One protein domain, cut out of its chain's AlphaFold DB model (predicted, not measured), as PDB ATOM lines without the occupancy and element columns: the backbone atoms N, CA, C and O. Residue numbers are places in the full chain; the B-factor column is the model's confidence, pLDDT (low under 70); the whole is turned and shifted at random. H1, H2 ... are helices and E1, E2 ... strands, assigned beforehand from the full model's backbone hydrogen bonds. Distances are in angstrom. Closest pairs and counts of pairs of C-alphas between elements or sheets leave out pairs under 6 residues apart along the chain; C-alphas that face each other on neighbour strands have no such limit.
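Overview. This is residues 229 to 269 and 332 to 364 of the 364 residues of an uncharacterized protein of Pseudomonas sp. PAMC 29040 (UniProt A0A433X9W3). A small antiparallel sheet, ordered E1 - E2 - E3, makes one end; short H1 sits between it and the long helix H2, whose far end sticks out with residues 357 to 364. The printed part has 74 residues, with E1, H1, E2, E3, H2 along the chain, class mixed. It is only just compact, close to loose: radius of gyration of the C-alphas 13.1 A, spans 42 by 30 by 17 A.

Arrangement. Start at E1, residues 230 to 233, antiparallel to E2, residues 260 to 267; N 231 and O 264 are 2.9 A apart, within hydrogen-bond range. E3, residues 339 to 342, is also antiparallel to E2, with N 261 and O 341 at 2.8 A. H1, residues 246 to 252, only grazes the sheet. H1 touches H2, residues 345 to 361, at a steep tilt of 63 degrees; their closest C-alphas, Ala 247 and Gly 351, are 4.1 A apart. In both helices every O i to N i+4 pair is within hydrogen-bond range.

Along the chain. Find C-alpha 230 at (111.647, 121.339, 168.501), where E1 begins. E2 runs 22.3 A. H2 runs 25.0 A to C-alpha 361 at (122.696, 126.997, 146.976).

Size, cuts and confidence. Residues 270 to 331 are cut out; C-alphas 269 and 332 are 7.7 A apart. The E1 to H1 link is long. Residues 335 and 360 to 364 have pLDDT under 70.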
ATOM      1  N   GLU A 229     114.759 118.171 170.121       87.19
ATOM      2  CA  GLU A 229     114.372 118.667 168.812       87.19
ATOM      3  C   GLU A 229     113.005 119.347 168.951       87.19
ATOM      4  O   GLU A 229     112.101 118.821 169.604       87.19
ATOM      5  N   TYR A 230     112.865 120.543 168.386       92.19
ATOM      6  CA  TYR A 230     111.647 121.339 168.501       92.19
ATOM      7  C   TYR A 230     110.924 121.431 167.162       92.19
ATOM      8  O   TYR A 230     111.552 121.575 166.116       92.19
ATOM      9  N   CYS A 231     109.597 121.430 167.227       92.75
ATOM     10  CA  CYS A 231     108.718 121.779 166.120       92.75
ATOM     11  C   CYS A 231     107.888 123.016 166.469       92.75
ATOM     12  O   CYS A 231     107.714 123.368 167.643       92.75
ATOM     13  N   TYR A 232     107.396 123.685 165.431       94.50
ATOM     14  CA  TYR A 232     106.759 124.989 165.528       94.50
ATOM     15  C   TYR A 232     105.444 125.028 164.754       94.50
ATOM     16  O   TYR A 232     105.327 124.438 163.679       94.50
ATOM     17  N   ALA A 233     104.465 125.752 165.292       94.75
ATOM     18  CA  ALA A 233     103.157 125.958 164.674       94.75
ATOM     19  C   ALA A 233     102.624 127.372 164.954       94.75
ATOM     20  O   ALA A 233     103.039 128.028 165.911       94.75
ATOM     21  N   MET A 234     101.693 127.868 164.132       92.88
ATOM     22  CA  MET A 234     101.164 129.234 164.294       92.88
ATOM     23  C   MET A 234     100.178 129.363 165.457       92.88
ATOM     24  O   MET A 234      99.968 130.460 165.974       92.88
ATOM     25  N   GLY A 235      99.564 128.262 165.889       86.31
ATOM     26  CA  GLY A 235      98.587 128.274 166.968       86.31
ATOM     27  C   GLY A 235      98.416 126.912 167.640       86.31
ATOM     28  O   GLY A 235      98.821 125.894 167.093       86.31
ATOM     29  N   PRO A 236      97.782 126.874 168.824       75.12
ATOM     30  CA  PRO A 236      97.657 125.666 169.651       75.12
ATOM     31  C   PRO A 236      96.703 124.602 169.089       75.12
ATOM     32  O   PRO A 236      96.575 123.529 169.666       75.12
ATOM     33  N   LYS A 237      95.987 124.910 168.002       76.06
ATOM     34  CA  LYS A 237      95.083 123.994 167.289       76.06
ATOM     35  C   LYS A 237      95.439 123.885 165.807       76.06
ATOM     36  O   LYS A 237      94.573 123.587 164.994       76.06
ATOM     37  N   ASP A 238      96.655 124.280 165.458       76.75
ATOM     38  CA  ASP A 238      97.139 124.151 164.094       76.75
ATOM     39  C   ASP A 238      97.619 122.710 163.887       76.75
ATOM     40  O   ASP A 238      98.368 122.173 164.707       76.75
ATOM     41  N   ASP A 239      97.159 122.092 162.804       75.06
ATOM     42  CA  ASP A 239      97.526 120.724 162.432       75.06
ATOM     43  C   ASP A 239      98.859 120.701 161.652       75.06
ATOM     44  O   ASP A 239      99.418 119.637 161.390       75.06
ATOM     45  N   LEU A 240      99.384 121.878 161.279       84.25
ATOM     46  CA  LEU A 240     100.582 122.048 160.457       84.25
ATOM     47  C   LEU A 240     101.798 122.456 161.299       84.25
ATOM     48  O   LEU A 240     102.237 123.610 161.289       84.25
ATOM     49  N   TRP A 241     102.367 121.480 162.002       91.50
ATOM     50  CA  TRP A 241     103.662 121.620 162.668       91.50
ATOM     51  C   TRP A 241     104.811 121.489 161.658       91.50
ATOM     52  O   TRP A 241     104.713 120.748 160.680       91.50
ATOM     53  N   SER A 242     105.914 122.201 161.892       91.38
ATOM     54  CA  SER A 242     107.163 122.060 161.126       91.38
ATOM     55  C   SER A 242     108.348 121.881 162.073       91.38
ATOM     56  O   SER A 242     108.495 122.618 163.049       91.38
ATOM     57  N   ASP A 243     109.170 120.878 161.784       91.56
ATOM     58  CA  ASP A 243     110.413 120.511 162.465       91.56
ATOM     59  C   ASP A 243     111.663 121.017 161.718       91.56
ATOM     60  O   ASP A 243     112.784 120.711 162.109       91.56
ATOM     61  N   ASP A 244     111.498 121.877 160.703       90.12
ATOM     62  CA  ASP A 244     112.589 122.449 159.885       90.12
ATOM     63  C   ASP A 244     113.517 123.410 160.667       90.12
ATOM     64  O   ASP A 244     114.437 124.026 160.122       90.12
ATOM     65  N   GLY A 245     113.270 123.565 161.968       90.69
ATOM     66  CA  GLY A 245     113.960 124.491 162.852       90.69
ATOM     67  C   GLY A 245     113.353 125.895 162.850       90.69
ATOM     68  O   GLY A 245     112.711 126.347 161.901       90.69
ATOM     69  N   LEU A 246     113.590 126.625 163.943       93.56
ATOM     70  CA  LEU A 246     112.990 127.944 164.169       93.56
ATOM     71  C   LEU A 246     113.347 128.957 163.077       93.56
ATOM     72  O   LEU A 246     112.496 129.732 162.654       93.56
ATOM     73  N   ALA A 247     114.596 128.944 162.604       93.50
ATOM     74  CA  ALA A 247     115.063 129.873 161.579       93.50
ATOM     75  C   ALA A 247     114.336 129.668 160.240       93.50
ATOM     76  O   ALA A 247     113.893 130.643 159.634       93.50
ATOM     77  N   ALA A 248     114.161 128.414 159.807       93.19
ATOM     78  CA  ALA A 248     113.391 128.091 158.610       93.19
ATOM     79  C   ALA A 248     111.922 128.490 158.788       93.19
ATOM     80  O   ALA A 248     111.375 129.222 157.967       93.19
ATOM     81  N   PHE A 249     111.322 128.125 159.925       94.50
ATOM     82  CA  PHE A 249     109.929 128.443 160.229       94.50
ATOM     83  C   PHE A 249     109.637 129.953 160.206       94.50
ATOM     84  O   PHE A 249     108.646 130.384 159.609       94.50
ATOM     85  N   VAL A 250     110.510 130.758 160.828       94.56
ATOM     86  CA  VAL A 250     110.438 132.228 160.841       94.56
ATOM     87  C   VAL A 250     110.675 132.805 159.446       94.56
ATOM     88  O   VAL A 250     109.952 133.717 159.043       94.56
ATOM     89  N   SER A 251     111.647 132.270 158.699       93.56
ATOM     90  CA  SER A 251     111.949 132.703 157.333       93.56
ATOM     91  C   SER A 251     110.770 132.475 156.394       93.56
ATOM     92  O   SER A 251     110.338 133.418 155.734       93.56
ATOM     93  N   ASP A 252     110.235 131.261 156.337       92.19
ATOM     94  CA  ASP A 252     109.230 130.865 155.343       92.19
ATOM     95  C   ASP A 252     107.899 131.597 155.525       92.19
ATOM     96  O   ASP A 252     107.136 131.776 154.577       92.19
ATOM     97  N   ARG A 253     107.625 132.043 156.754       93.19
ATOM     98  CA  ARG A 253     106.395 132.754 157.131       93.19
ATOM     99  C   ARG A 253     106.599 134.255 157.336       93.19
ATOM    100  O   ARG A 253     105.649 134.944 157.691       93.19
ATOM    101  N   GLU A 254     107.820 134.747 157.125       93.56
ATOM    102  CA  GLU A 254     108.217 136.151 157.307       93.56
ATOM    103  C   GLU A 254     107.774 136.734 158.663       93.56
ATOM    104  O   GLU A 254     107.245 137.845 158.746       93.56
ATOM    105  N   LEU A 255     107.947 135.958 159.740       93.62
ATOM    106  CA  LEU A 255     107.393 136.315 161.048       93.62
ATOM    107  C   LEU A 255     108.128 137.523 161.654       93.62
ATOM    108  O   LEU A 255     109.346 137.466 161.831       93.62
ATOM    109  N   PRO A 256     107.421 138.602 162.044       94.44
ATOM    110  CA  PRO A 256     108.047 139.720 162.736       94.44
ATOM    111  C   PRO A 256     108.355 139.386 164.203       94.44
ATOM    112  O   PRO A 256     107.698 138.547 164.831       94.44
ATOM    113  N   MET A 257     109.305 140.125 164.783       96.00
ATOM    114  CA  MET A 257     109.578 140.105 166.223       96.00
ATOM    115  C   MET A 257     108.291 140.365 167.022       96.00
ATOM    116  O   MET A 257     107.507 141.256 166.692       96.00
ATOM    117  N   GLY A 258     108.104 139.616 168.106       94.31
ATOM    118  CA  GLY A 258     106.935 139.717 168.978       94.31
ATOM    119  C   GLY A 258     105.760 138.838 168.547       94.31
ATOM    120  O   GLY A 258     104.780 138.749 169.286       94.31
ATOM    121  N   THR A 259     105.851 138.163 167.396       95.81
ATOM    122  CA  THR A 259     104.881 137.129 167.015       95.81
ATOM    123  C   THR A 259     104.899 135.998 168.034       95.81
ATOM    124  O   THR A 259     105.965 135.491 168.377       95.81
ATOM    125  N   VAL A 260     103.723 135.587 168.505       95.75
ATOM    126  CA  VAL A 260     103.584 134.409 169.365       95.75
ATOM    127  C   VAL A 260     103.314 133.195 168.484       95.75
ATOM    128  O   VAL A 260     102.318 133.172 167.765       95.75
ATOM    129  N   ILE A 261     104.189 132.198 168.561       95.19
ATOM    130  CA  ILE A 261     104.039 130.882 167.932       95.19
ATOM    131  C   ILE A 261     103.899 129.813 169.018       95.19
ATOM    132  O   ILE A 261     104.079 130.094 170.204       95.19
ATOM    133  N   GLN A 262     103.577 128.585 168.631       94.62
ATOM    134  CA  GLN A 262     103.703 127.425 169.507       94.62
ATOM    135  C   GLN A 262     105.014 126.702 169.226       94.62
ATOM    136  O   GLN A 262     105.441 126.607 168.075       94.62
ATOM    137  N   ARG A 263     105.635 126.201 170.289       93.44
ATOM    138  CA  ARG A 263     106.822 125.354 170.275       93.44
ATOM    139  C   ARG A 263     106.500 124.079 171.040       93.44
ATOM    140  O   ARG A 263     105.880 124.149 172.097       93.44
ATOM    141  N   ALA A 264     106.931 122.939 170.528       92.38
ATOM    142  CA  ALA A 264     106.788 121.663 171.217       92.38
ATOM    143  C   ALA A 264     107.962 120.738 170.900       92.38
ATOM    144  O   ALA A 264     108.688 120.954 169.927       92.38
ATOM    145  N   VAL A 265     108.156 119.718 171.730       90.94
ATOM    146  CA  VAL A 265     109.219 118.727 171.547       90.94
ATOM    147  C   VAL A 265     108.778 117.687 170.519       90.94
ATOM    148  O   VAL A 265     107.689 117.112 170.611       90.94
ATOM    149  N   VAL A 266     109.647 117.451 169.538       89.56
ATOM    150  CA  VAL A 266     109.505 116.410 168.523       89.56
ATOM    151  C   VAL A 266     109.733 115.054 169.181       89.56
ATOM    152  O   VAL A 266     110.760 114.811 169.811       89.56
ATOM    153  N   SER A 267     108.778 114.146 169.011       86.56
ATOM    154  CA  SER A 267     108.933 112.739 169.363       86.56
ATOM    155  C   SER A 267     109.081 111.931 168.078       86.56
ATOM    156  O   SER A 267     108.109 111.707 167.349       86.56
ATOM    157  N   ARG A 268     110.319 111.512 167.790       84.88
ATOM    158  CA  ARG A 268     110.621 110.551 166.725       84.88
ATOM    159  C   ARG A 268     110.552 109.153 167.309       84.88
ATOM    160  O   ARG A 268     111.414 108.728 168.072       84.88
ATOM    161  N   ARG A 269     109.468 108.469 166.987       82.69
ATOM    162  CA  ARG A 269     109.185 107.116 167.444       82.69
ATOM    163  C   ARG A 269     109.831 106.097 166.506       82.69
ATOM    164  O   ARG A 269     109.833 106.296 165.295       82.69
ATOM    165  N   THR A 332     105.615 112.797 166.062       86.19
ATOM    166  CA  THR A 332     104.473 113.217 166.871       86.19
ATOM    167  C   THR A 332     104.880 114.358 167.784       86.19
ATOM    168  O   THR A 332     106.011 114.404 168.268       86.19
ATOM    169  N   VAL A 333     103.947 115.259 168.061       85.38
ATOM    170  CA  VAL A 333     104.127 116.292 169.079       85.38
ATOM    171  C   VAL A 333     103.949 115.647 170.449       85.38
ATOM    172  O   VAL A 333     102.920 115.016 170.702       85.38
ATOM    173  N   ALA A 334     104.933 115.773 171.341       80.69
ATOM    174  CA  ALA A 334     104.763 115.308 172.716       80.69
ATOM    175  C   ALA A 334     103.674 116.164 173.392       80.69
ATOM    176  O   ALA A 334     103.887 117.356 173.620       80.69
ATOM    177  N   GLY A 335     102.504 115.571 173.661       68.25
ATOM    178  CA  GLY A 335     101.258 116.293 173.975       68.25
ATOM    179  C   GLY A 335     101.373 117.336 175.091       68.25
ATOM    180  O   GLY A 335     100.843 118.436 174.956       68.25
ATOM    181  N   ASP A 336     102.160 117.045 176.125       79.56
ATOM    182  CA  ASP A 336     102.330 117.928 177.287       79.56
ATOM    183  C   ASP A 336     103.466 118.957 177.125       79.56
ATOM    184  O   ASP A 336     103.719 119.758 178.021       79.56
ATOM    185  N   SER A 337     104.172 118.948 175.990       83.56
ATOM    186  CA  SER A 337     105.339 119.812 175.739       83.56
ATOM    187  C   SER A 337     105.017 121.116 175.005       83.56
ATOM    188  O   SER A 337     105.923 121.903 174.735       83.56
ATOM    189  N   THR A 338     103.747 121.340 174.653       90.00
ATOM    190  CA  THR A 338     103.344 122.516 173.876       90.00
ATOM    191  C   THR A 338     103.381 123.776 174.735       90.00
ATOM    192  O   THR A 338     102.665 123.891 175.729       90.00
ATOM    193  N   GLU A 339     104.167 124.759 174.308       92.44
ATOM    194  CA  GLU A 339     104.280 126.060 174.955       92.44
ATOM    195  C   GLU A 339     104.229 127.209 173.942       92.44
ATOM    196  O   GLU A 339     104.523 127.057 172.755       92.44
ATOM    197  N   SER A 340     103.878 128.402 174.423       93.88
ATOM    198  CA  SER A 340     103.906 129.612 173.601       93.88
ATOM    199  C   SER A 340     105.309 130.213 173.582       93.88
ATOM    200  O   SER A 340     105.901 130.461 174.631       93.88
ATOM    201  N   TYR A 341     105.814 130.497 172.388       94.75
ATOM    202  CA  TYR A 341     107.133 131.071 172.152       94.75
ATOM    203  C   TYR A 341     106.997 132.427 171.453       94.75
ATOM    204  O   TYR A 341     106.247 132.564 170.489       94.75
ATOM    205  N   VAL A 342     107.710 133.445 171.939       96.69
ATOM    206  CA  VAL A 342     107.697 134.791 171.346       96.69
ATOM    207  C   VAL A 342     108.919 134.942 170.448       96.69
ATOM    208  O   VAL A 342     110.042 134.902 170.940       96.69
ATOM    209  N   VAL A 343     108.696 135.155 169.150       95.56
ATOM    210  CA  VAL A 343     109.761 135.366 168.159       95.56
ATOM    211  C   VAL A 343     110.608 136.575 168.555       95.56
ATOM    212  O   VAL A 343     110.096 137.688 168.720       95.56
ATOM    213  N   THR A 344     111.912 136.360 168.702       96.88
ATOM    214  CA  THR A 344     112.876 137.381 169.119       96.88
ATOM    215  C   THR A 344     113.553 138.053 167.924       96.88
ATOM    216  O   THR A 344     113.443 137.610 166.782       96.88
ATOM    217  N   THR A 345     114.298 139.133 168.174       95.25
ATOM    218  CA  THR A 345     115.136 139.778 167.149       95.25
ATOM    219  C   THR A 345     116.203 138.832 166.592       95.25
ATOM    220  O   THR A 345     116.528 138.903 165.409       95.25
ATOM    221  N   GLU A 346     116.750 137.954 167.437       94.94
ATOM    222  CA  GLU A 346     117.769 136.978 167.040       94.94
ATOM    223  C   GLU A 346     117.179 135.926 166.097       94.94
ATOM    224  O   GLU A 346     117.799 135.600 165.088       94.94
ATOM    225  N   ASP A 347     115.947 135.483 166.361       94.81
ATOM    226  CA  ASP A 347     115.237 134.520 165.513       94.81
ATOM    227  C   ASP A 347     114.963 135.085 164.113       94.81
ATOM    228  O   ASP A 347     115.164 134.397 163.113       94.81
ATOM    229  N   VAL A 348     114.561 136.360 164.025       94.69
ATOM    230  CA  VAL A 348     114.359 137.050 162.738       94.69
ATOM    231  C   VAL A 348     115.674 137.146 161.965       94.69
ATOM    232  O   VAL A 348     115.722 136.801 160.785       94.69
ATOM    233  N   ALA A 349     116.763 137.549 162.628       93.19
ATOM    234  CA  ALA A 349     118.082 137.621 162.001       93.19
ATOM    235  C   ALA A 349     118.584 136.241 161.535       93.19
ATOM    236  O   ALA A 349     119.170 136.124 160.455       93.19
ATOM    237  N   ALA A 350     118.331 135.188 162.319       92.25
ATOM    238  CA  ALA A 350     118.646 133.810 161.954       92.25
ATOM    239  C   ALA A 350     117.818 133.333 160.750       92.25
ATOM    240  O   ALA A 350     118.373 132.714 159.840       92.25
ATOM    241  N   GLY A 351     116.527 133.672 160.692       92.38
ATOM    242  CA  GLY A 351     115.668 133.387 159.541       92.38
ATOM    243  C   GLY A 351     116.122 134.100 158.264       92.38
ATOM    244  O   GLY A 351     116.217 133.481 157.203       92.38
ATOM    245  N   GLU A 352     116.508 135.375 158.347       91.81
ATOM    246  CA  GLU A 352     117.084 136.102 157.205       91.81
ATOM    247  C   GLU A 352     118.401 135.479 156.715       91.81
ATOM    248  O   GLU A 352     118.652 135.402 155.507       91.81
ATOM    249  N   ALA A 353     119.258 135.038 157.641       90.81
ATOM    250  CA  ALA A 353     120.497 134.347 157.303       90.81
ATOM    251  C   ALA A 353     120.216 133.004 156.611       90.81
ATOM    252  O   ALA A 353     120.823 132.717 155.577       90.81
ATOM    253  N   TYR A 354     119.258 132.228 157.125       90.56
ATOM    254  CA  TYR A 354     118.810 130.970 156.530       90.56
ATOM    255  C   TYR A 354     118.317 131.167 155.086       90.56
ATOM    256  O   TYR A 354     118.792 130.495 154.167       90.56
ATOM    257  N   ARG A 355     117.469 132.173 154.844       88.50
ATOM    258  CA  ARG A 355     116.976 132.512 153.498       88.50
ATOM    259  C   ARG A 355     118.107 132.789 152.504       88.50
ATOM    260  O   ARG A 355     118.111 132.250 151.399       88.50
ATOM    261  N   LYS A 356     119.119 133.560 152.917       86.44
ATOM    262  CA  LYS A 356     120.302 133.846 152.085       86.44
ATOM    263  C   LYS A 356     121.104 132.588 151.760       86.44
ATOM    264  O   LYS A 356     121.641 132.483 150.661       86.44
ATOM    265  N   THR A 357     121.201 131.635 152.688       84.19
ATOM    266  CA  THR A 357     121.910 130.373 152.419       84.19
ATOM    267  C   THR A 357     121.200 129.513 151.372       84.19
ATOM    268  O   THR A 357     121.873 128.918 150.532       84.19
ATOM    269  N   LEU A 358     119.863 129.522 151.348       80.00
ATOM    270  CA  LEU A 358     119.076 128.835 150.320       80.00
ATOM    271  C   LEU A 358     119.235 129.483 148.937       80.00
ATOM    272  O   LEU A 358     119.395 128.777 147.946       80.00
ATOM    273  N   GLU A 359     119.268 130.814 148.857       75.06
ATOM    274  CA  GLU A 359     119.445 131.542 147.589       75.06
ATOM    275  C   GLU A 359     120.823 131.307 146.941       75.06
ATOM    276  O   GLU A 359     120.938 131.276 145.716       75.06
ATOM    277  N   VAL A 360     121.872 131.096 147.745       63.00
ATOM    278  CA  VAL A 360     123.236 130.822 147.251       63.00
ATOM    279  C   VAL A 360     123.400 129.368 146.778       63.00
ATOM    280  O   VAL A 360     124.179 129.111 145.863       63.00
ATOM    281  N   GLY A 361     122.644 128.419 147.342       54.41
ATOM    282  CA  GLY A 361     122.696 126.997 146.976       54.41
ATOM    283  C   GLY A 361     122.019 126.633 145.647       54.41
ATOM    284  O   GLY A 361     122.274 125.559 145.113       54.41
ATOM    285  N   VAL A 362     121.192 127.519 145.081       48.88
ATOM    286  CA  VAL A 362     120.491 127.304 143.793       48.88
ATOM    287  C   VAL A 362     121.363 127.700 142.584       48.88
ATOM    288  O   VAL A 362     120.981 127.492 141.433       48.88
ATOM    289  N   VAL A 363     122.568 128.232 142.821       42.62
ATOM    290  CA  VAL A 363     123.532 128.626 141.780       42.62
ATOM    291  C   VAL A 363     124.759 127.703 141.800       42.62
ATOM    292  O   VAL A 363     125.873 128.165 142.042       42.62
ATOM    293  N   GLN A 364     124.577 126.402 141.547       35.97
ATOM    294  CA  GLN A 364     125.649 125.493 141.098       35.97
ATOM    295  C   GLN A 364     125.142 124.469 140.089       35.97
ATOM    296  O   GLN A 364     124.081 123.857 140.344       35.97
TER     297      GLN A 364